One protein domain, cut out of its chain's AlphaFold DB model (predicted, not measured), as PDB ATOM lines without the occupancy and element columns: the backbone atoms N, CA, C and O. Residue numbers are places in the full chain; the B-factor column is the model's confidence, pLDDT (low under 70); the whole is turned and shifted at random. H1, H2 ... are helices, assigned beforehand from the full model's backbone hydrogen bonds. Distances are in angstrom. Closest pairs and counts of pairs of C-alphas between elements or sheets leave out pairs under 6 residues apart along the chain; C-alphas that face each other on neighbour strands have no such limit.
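What this domain is: This is residues 21 to 64 and 84 to 93 of the 219 residues of an uncharacterized protein of Haloquadratum walsbyi (strain DSM 16790 / HBSQ001) (UniProt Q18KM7). There is little regular structure: two short helices, H2 and H1, are packed together toward one end of an elongated body made mostly of stretches with no named element. Residues 51 to 64 run from H2 to the opposite end, at Asn 64. The printed part has 54 residues, with two named helices in the order H1, H2, and no named strand; the class is all helix, with 14 residues in named elements. It is compact, with a radius of gyration of the C-alphas of 10.4 A and spans of 33 by 20 by 19 A.

Where its parts are: H2, residues 42 to 50, measures 12.5 A from C-alpha 42 at (3.461, -111.225, -35.386) to C-alpha 50 at (-1.380, -120.789, -41.825). H1 is residues 32 to 36, 5.8 A long, from C-alpha 32 at (-8.411, -107.455, -41.276).

How they stand to each other: H2 and H1 touch; their closest C-alphas, of Ala 45 and Ala 34, are 4.6 A apart. A tight link of 5 residues joins them. In both, every O i to N i+4 pair is within hydrogen-bond range.

The domain as a whole: The farthest C-alphas, of Asp 39 and Asn 64, are 33.4 A apart. Residues 65 to 83 are not printed; C-alphas 64 and 84 are 14.8 A apart across the cut. Residues 59 to 64 and 84 to 85 have pLDDT under 70.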
ATOM      1  N   ILE A  21     -20.818-110.134 -35.078       88.94
ATOM      2  CA  ILE A  21     -19.664-110.382 -35.936       88.94
ATOM      3  C   ILE A  21     -18.446-109.578 -35.468       88.94
ATOM      4  O   ILE A  21     -18.542-108.462 -34.964       88.94
ATOM      5  N   CYS A  22     -17.260-110.159 -35.645       92.50
ATOM      6  CA  CYS A  22     -16.025-109.494 -35.258       92.50
ATOM      7  C   CYS A  22     -15.800-108.231 -36.105       92.50
ATOM      8  O   CYS A  22     -15.833-108.304 -37.332       92.50
ATOM      9  N   ASP A  23     -15.427-107.116 -35.477       93.12
ATOM     10  CA  ASP A  23     -15.075-105.853 -36.148       93.12
ATOM     11  C   ASP A  23     -13.950-106.021 -37.185       93.12
ATOM     12  O   ASP A  23     -13.786-105.228 -38.119       93.12
ATOM     13  N   HIS A  24     -13.116-107.045 -37.002       93.88
ATOM     14  CA  HIS A  24     -12.005-107.368 -37.888       93.88
ATOM     15  C   HIS A  24     -12.388-108.313 -39.031       93.88
ATOM     16  O   HIS A  24     -11.533-108.581 -39.873       93.88
ATOM     17  N   LEU A  25     -13.624-108.811 -39.086       93.44
ATOM     18  CA  LEU A  25     -14.111-109.625 -40.194       93.44
ATOM     19  C   LEU A  25     -14.217-108.767 -41.464       93.44
ATOM     20  O   LEU A  25     -14.709-107.634 -41.449       93.44
ATOM     21  N   THR A  26     -13.700-109.291 -42.566       92.94
ATOM     22  CA  THR A  26     -13.924-108.758 -43.910       92.94
ATOM     23  C   THR A  26     -15.015-109.555 -44.619       92.94
ATOM     24  O   THR A  26     -15.278-110.704 -44.269       92.94
ATOM     25  N   ASP A  27     -15.608-108.967 -45.658       89.56
ATOM     26  CA  ASP A  27     -16.702-109.578 -46.431       89.56
ATOM     27  C   ASP A  27     -16.316-110.915 -47.092       89.56
ATOM     28  O   ASP A  27     -17.167-111.747 -47.388       89.56
ATOM     29  N   ASP A  28     -15.021-111.136 -47.338       90.69
ATOM     30  CA  ASP A  28     -14.465-112.383 -47.874       90.69
ATOM     31  C   ASP A  28     -13.988-113.359 -46.782       90.69
ATOM     32  O   ASP A  28     -13.277-114.320 -47.075       90.69
ATOM     33  N   GLY A  29     -14.357-113.110 -45.524       90.94
ATOM     34  CA  GLY A  29     -14.138-114.026 -44.410       90.94
ATOM     35  C   GLY A  29     -12.773-113.975 -43.743       90.94
ATOM     36  O   GLY A  29     -12.457-114.809 -42.889       90.94
ATOM     37  N   ARG A  30     -11.943-112.999 -44.111       94.06
ATOM     38  CA  ARG A  30     -10.581-112.864 -43.597       94.06
ATOM     39  C   ARG A  30     -10.501-111.901 -42.415       94.06
ATOM     40  O   ARG A  30     -11.391-111.100 -42.142       94.06
ATOM     41  N   CYS A  31      -9.414-112.008 -41.662       95.00
ATOM     42  CA  CYS A  31      -9.129-111.165 -40.513       95.00
ATOM     43  C   CYS A  31      -8.341-109.921 -40.947       95.00
ATOM     44  O   CYS A  31      -7.134-109.988 -41.200       95.00
ATOM     45  N   ARG A  32      -9.011-108.763 -40.974       95.81
ATOM     46  CA  ARG A  32      -8.411-107.455 -41.276       95.81
ATOM     47  C   ARG A  32      -7.232-107.151 -40.357       95.81
ATOM     48  O   ARG A  32      -6.216-106.681 -40.846       95.81
ATOM     49  N   LEU A  33      -7.331-107.462 -39.060       93.88
ATOM     50  CA  LEU A  33      -6.253-107.213 -38.095       93.88
ATOM     51  C   LEU A  33      -4.969-107.968 -38.466       93.88
ATOM     52  O   LEU A  33      -3.908-107.357 -38.545       93.88
ATOM     53  N   ALA A  34      -5.069-109.269 -38.757       94.19
ATOM     54  CA  ALA A  34      -3.918-110.078 -39.159       94.19
ATOM     55  C   ALA A  34      -3.326-109.628 -40.508       94.19
ATOM     56  O   ALA A  34      -2.113-109.693 -40.698       94.19
ATOM     57  N   LEU A  35      -4.172-109.158 -41.433       93.62
ATOM     58  CA  LEU A  35      -3.754-108.677 -42.752       93.62
ATOM     59  C   LEU A  35      -3.071-107.303 -42.702       93.62
ATOM     60  O   LEU A  35      -2.040-107.114 -43.340       93.62
ATOM     61  N   SER A  36      -3.653-106.333 -41.989       91.62
ATOM     62  CA  SER A  36      -3.205-104.933 -42.027       91.62
ATOM     63  C   SER A  36      -2.275-104.545 -40.882       91.62
ATOM     64  O   SER A  36      -1.576-103.546 -40.990       91.62
ATOM     65  N   GLN A  37      -2.304-105.281 -39.769       88.44
ATOM     66  CA  GLN A  37      -1.533-104.971 -38.557       88.44
ATOM     67  C   GLN A  37      -0.683-106.162 -38.098       88.44
ATOM     68  O   GLN A  37      -0.367-106.276 -36.916       88.44
ATOM     69  N   GLY A  38      -0.309-107.054 -39.020       84.31
ATOM     70  CA  GLY A  38       0.434-108.264 -38.672       84.31
ATOM     71  C   GLY A  38       1.773-107.994 -37.984       84.31
ATOM     72  O   GLY A  38       2.159-108.749 -37.102       84.31
ATOM     73  N   ASP A  39       2.425-106.872 -38.293       88.56
ATOM     74  CA  ASP A  39       3.680-106.471 -37.643       88.56
ATOM     75  C   ASP A  39       3.501-106.133 -36.152       88.56
ATOM     76  O   ASP A  39       4.417-106.339 -35.359       88.56
ATOM     77  N   ASN A  40       2.312-105.662 -35.750       89.00
ATOM     78  CA  ASN A  40       1.986-105.375 -34.348       89.00
ATOM     79  C   ASN A  40       1.614-106.646 -33.565       89.00
ATOM     80  O   ASN A  40       1.649-106.646 -32.335       89.00
ATOM     81  N   HIS A  41       1.247-107.719 -34.273       88.06
ATOM     82  CA  HIS A  41       0.797-108.991 -33.710       88.06
ATOM     83  C   HIS A  41       1.414-110.173 -34.484       88.06
ATOM     84  O   HIS A  41       0.684-110.927 -35.133       88.06
ATOM     85  N   PRO A  42       2.751-110.340 -34.458       90.00
ATOM     86  CA  PRO A  42       3.461-111.225 -35.386       90.00
ATOM     87  C   PRO A  42       3.125-112.707 -35.202       90.00
ATOM     88  O   PRO A  42       3.007-113.428 -36.192       90.00
ATOM     89  N   GLU A  43       2.937-113.157 -33.960       90.00
ATOM     90  CA  GLU A  43       2.523-114.533 -33.651       90.00
ATOM     91  C   GLU A  43       1.108-114.790 -34.178       90.00
ATOM     92  O   GLU A  43       0.919-115.638 -35.042       90.00
ATOM     93  N   PHE A  44       0.144-113.943 -33.803       90.75
ATOM     94  CA  PHE A  44      -1.231-114.034 -34.297       90.75
ATOM     95  C   PHE A  44      -1.322-113.979 -35.827       90.75
ATOM     96  O   PHE A  44      -2.088-114.719 -36.440       90.75
ATOM     97  N   ALA A  45      -0.557-113.098 -36.470       92.62
ATOM     98  CA  ALA A  45      -0.544-112.988 -37.921       92.62
ATOM     99  C   ALA A  45       0.104-114.201 -38.593       92.62
ATOM    100  O   ALA A  45      -0.264-114.524 -39.721       92.62
ATOM    101  N   THR A  46       1.051-114.865 -37.926       93.25
ATOM    102  CA  THR A  46       1.652-116.116 -38.398       93.25
ATOM    103  C   THR A  46       0.649-117.254 -38.299       93.25
ATOM    104  O   THR A  46       0.375-117.866 -39.327       93.25
ATOM    105  N   ASP A  47       0.010-117.439 -37.143       89.56
ATOM    106  CA  ASP A  47      -1.045-118.443 -36.951       89.56
ATOM    107  C   ASP A  47      -2.161-118.255 -37.982       89.56
ATOM    108  O   ASP A  47      -2.546-119.168 -38.708       89.56
ATOM    109  N   ARG A  48      -2.644-117.016 -38.135       91.44
ATOM    110  CA  ARG A  48      -3.673-116.709 -39.130       91.44
ATOM    111  C   ARG A  48      -3.184-116.921 -40.555       91.44
ATOM    112  O   ARG A  48      -3.993-117.314 -41.382       91.44
ATOM    113  N   ARG A  49      -1.907-116.698 -40.878       92.69
ATOM    114  CA  ARG A  49      -1.368-116.958 -42.226       92.69
ATOM    115  C   ARG A  49      -1.441-118.442 -42.588       92.69
ATOM    116  O   ARG A  49      -1.723-118.742 -43.747       92.69
ATOM    117  N   GLU A  50      -1.218-119.339 -41.628       91.62
ATOM    118  CA  GLU A  50      -1.380-120.789 -41.825       91.62
ATOM    119  C   GLU A  50      -2.832-121.146 -42.180       91.62
ATOM    120  O   GLU A  50      -3.069-121.978 -43.055       91.62
ATOM    121  N   ASP A  51      -3.788-120.400 -41.622       89.38
ATOM    122  CA  ASP A  51      -5.225-120.504 -41.899       89.38
ATOM    123  C   ASP A  51      -5.707-119.606 -43.064       89.38
ATOM    124  O   ASP A  51      -6.884-119.242 -43.135       89.38
ATOM    125  N   ASN A  52      -4.822-119.170 -43.974       92.31
ATOM    126  CA  ASN A  52      -5.149-118.242 -45.076       92.31
ATOM    127  C   ASN A  52      -5.872-116.950 -44.615       92.31
ATOM    128  O   ASN A  52      -6.748-116.398 -45.285       92.31
ATOM    129  N   TYR A  53      -5.486-116.460 -43.445       93.75
ATOM    130  CA  TYR A  53      -6.058-115.314 -42.751       93.75
ATOM    131  C   TYR A  53      -7.539-115.456 -42.394       93.75
ATOM    132  O   TYR A  53      -8.186-114.432 -42.175       93.75
ATOM    133  N   ALA A  54      -8.087-116.670 -42.308       91.50
ATOM    134  CA  ALA A  54      -9.477-116.879 -41.916       91.50
ATOM    135  C   ALA A  54      -9.778-116.205 -40.565       91.50
ATOM    136  O   ALA A  54      -9.049-116.363 -39.582       91.50
ATOM    137  N   CYS A  55     -10.848-115.412 -40.512       91.19
ATOM    138  CA  CYS A  55     -11.320-114.872 -39.246       91.19
ATOM    139  C   CYS A  55     -12.023-115.987 -38.466       91.19
ATOM    140  O   CYS A  55     -12.914-116.645 -38.994       91.19
ATOM    141  N   LEU A  56     -11.688-116.170 -37.188       86.56
ATOM    142  CA  LEU A  56     -12.336-117.188 -36.350       86.56
ATOM    143  C   LEU A  56     -13.837-116.919 -36.125       86.56
ATOM    144  O   LEU A  56     -14.589-117.841 -35.825       86.56
ATOM    145  N   ALA A  57     -14.286-115.679 -36.344       82.00
ATOM    146  CA  ALA A  57     -15.702-115.311 -36.355       82.00
ATOM    147  C   ALA A  57     -16.393-115.533 -37.719       82.00
ATOM    148  O   ALA A  57     -17.595-115.328 -37.826       82.00
ATOM    149  N   HIS A  58     -15.677-115.948 -38.772       74.81
ATOM    150  CA  HIS A  58     -16.239-116.089 -40.123       74.81
ATOM    151  C   HIS A  58     -17.250-117.241 -40.255       74.81
ATOM    152  O   HIS A  58     -18.197-117.146 -41.034       74.81
ATOM    153  N   THR A  59     -17.118-118.299 -39.447       61.19
ATOM    154  CA  THR A  59     -18.058-119.443 -39.441       61.19
ATOM    155  C   THR A  59     -19.472-119.081 -38.954       61.19
ATOM    156  O   THR A  59     -20.366-119.928 -38.957       61.19
ATOM    157  N   TYR A  60     -19.694-117.813 -38.595       52.03
ATOM    158  CA  TYR A  60     -20.992-117.212 -38.306       52.03
ATOM    159  C   TYR A  60     -21.915-117.137 -39.542       52.03
ATOM    160  O   TYR A  60     -23.129-117.274 -39.403       52.03
ATOM    161  N   GLU A  61     -21.383-116.984 -40.765       47.19
ATOM    162  CA  GLU A  61     -22.231-116.725 -41.945       47.19
ATOM    163  C   GLU A  61     -22.759-117.973 -42.673       47.19
ATOM    164  O   GLU A  61     -23.875-117.947 -43.197       47.19
ATOM    165  N   GLU A  62     -22.018-119.085 -42.718       42.69
ATOM    166  CA  GLU A  62     -22.407-120.218 -43.581       42.69
ATOM    167  C   GLU A  62     -23.723-120.890 -43.158       42.69
ATOM    168  O   GLU A  62     -24.444-121.424 -44.003       42.69
ATOM    169  N   LYS A  63     -24.104-120.802 -41.877       40.25
ATOM    170  CA  LYS A  63     -25.400-121.309 -41.392       40.25
ATOM    171  C   LYS A  63     -26.575-120.357 -41.651       40.25
ATOM    172  O   LYS A  63     -27.711-120.819 -41.639       40.25
ATOM    173  N   ASN A  64     -26.318-119.079 -41.940       44.25
ATOM    174  CA  ASN A  64     -27.350-118.063 -42.197       44.25
ATOM    175  C   ASN A  64     -27.544-117.732 -43.688       44.25
ATOM    176  O   ASN A  64     -28.408-116.929 -44.034       44.25
ATOM    177  N   VAL A  84     -20.546-121.307 -30.508       50.50
ATOM    178  CA  VAL A  84     -20.048-120.349 -29.507       50.50
ATOM    179  C   VAL A  84     -18.516-120.330 -29.309       50.50
ATOM    180  O   VAL A  84     -18.013-119.418 -28.666       50.50
ATOM    181  N   SER A  85     -17.740-121.299 -29.809       61.00
ATOM    182  CA  SER A  85     -16.369-121.514 -29.301       61.00
ATOM    183  C   SER A  85     -15.240-120.830 -30.081       61.00
ATOM    184  O   SER A  85     -14.418-120.159 -29.469       61.00
ATOM    185  N   ALA A  86     -15.189-120.930 -31.415       71.31
ATOM    186  CA  ALA A  86     -13.977-120.551 -32.163       71.31
ATOM    187  C   ALA A  86     -13.624-119.055 -32.052       71.31
ATOM    188  O   ALA A  86     -12.456-118.688 -31.958       71.31
ATOM    189  N   PHE A  87     -14.623-118.169 -32.021       80.75
ATOM    190  CA  PHE A  87     -14.366-116.738 -31.843       80.75
ATOM    191  C   PHE A  87     -14.018-116.381 -30.391       80.75
ATOM    192  O   PHE A  87     -13.248-115.449 -30.177       80.75
ATOM    193  N   ARG A  88     -14.518-117.140 -29.401       83.44
ATOM    194  CA  ARG A  88     -14.140-116.981 -27.986       83.44
ATOM    195  C   ARG A  88     -12.693-117.401 -27.718       83.44
ATOM    196  O   ARG A  88     -12.135-117.000 -26.705       83.44
ATOM    197  N   GLU A  89     -12.086-118.165 -28.618       82.19
ATOM    198  CA  GLU A  89     -10.665-118.536 -28.579       82.19
ATOM    199  C   GLU A  89      -9.761-117.508 -29.285       82.19
ATOM    200  O   GLU A  89      -8.536-117.601 -29.233       82.19
ATOM    201  N   CYS A  90     -10.335-116.514 -29.972       87.81
ATOM    202  CA  CYS A  90      -9.560-115.516 -30.698       87.81
ATOM    203  C   CYS A  90      -9.092-114.396 -29.754       87.81
ATOM    204  O   CYS A  90      -9.911-113.554 -29.419       87.81
ATOM    205  N   PRO A  91      -7.790-114.227 -29.452       88.12
ATOM    206  CA  PRO A  91      -7.297-113.200 -28.513       88.12
ATOM    207  C   PRO A  91      -7.577-111.748 -28.930       88.12
ATOM    208  O   PRO A  91      -7.304-110.802 -28.188       88.12
ATOM    209  N   HIS A  92      -8.057-111.552 -30.154       90.44
ATOM    210  CA  HIS A  92      -8.372-110.254 -30.728       90.44
ATOM    211  C   HIS A  92      -9.825-110.154 -31.188       90.44
ATOM    212  O   HIS A  92     -10.140-109.294 -32.009       90.44
ATOM    213  N   TYR A  93     -10.714-111.028 -30.707       90.94
ATOM    214  CA  TYR A  93     -12.135-110.834 -30.951       90.94
ATOM    215  C   TYR A  93     -12.605-109.528 -30.304       90.94
ATOM    216  O   TYR A  93     -12.266-109.193 -29.165       90.94
TER     217      TYR A  93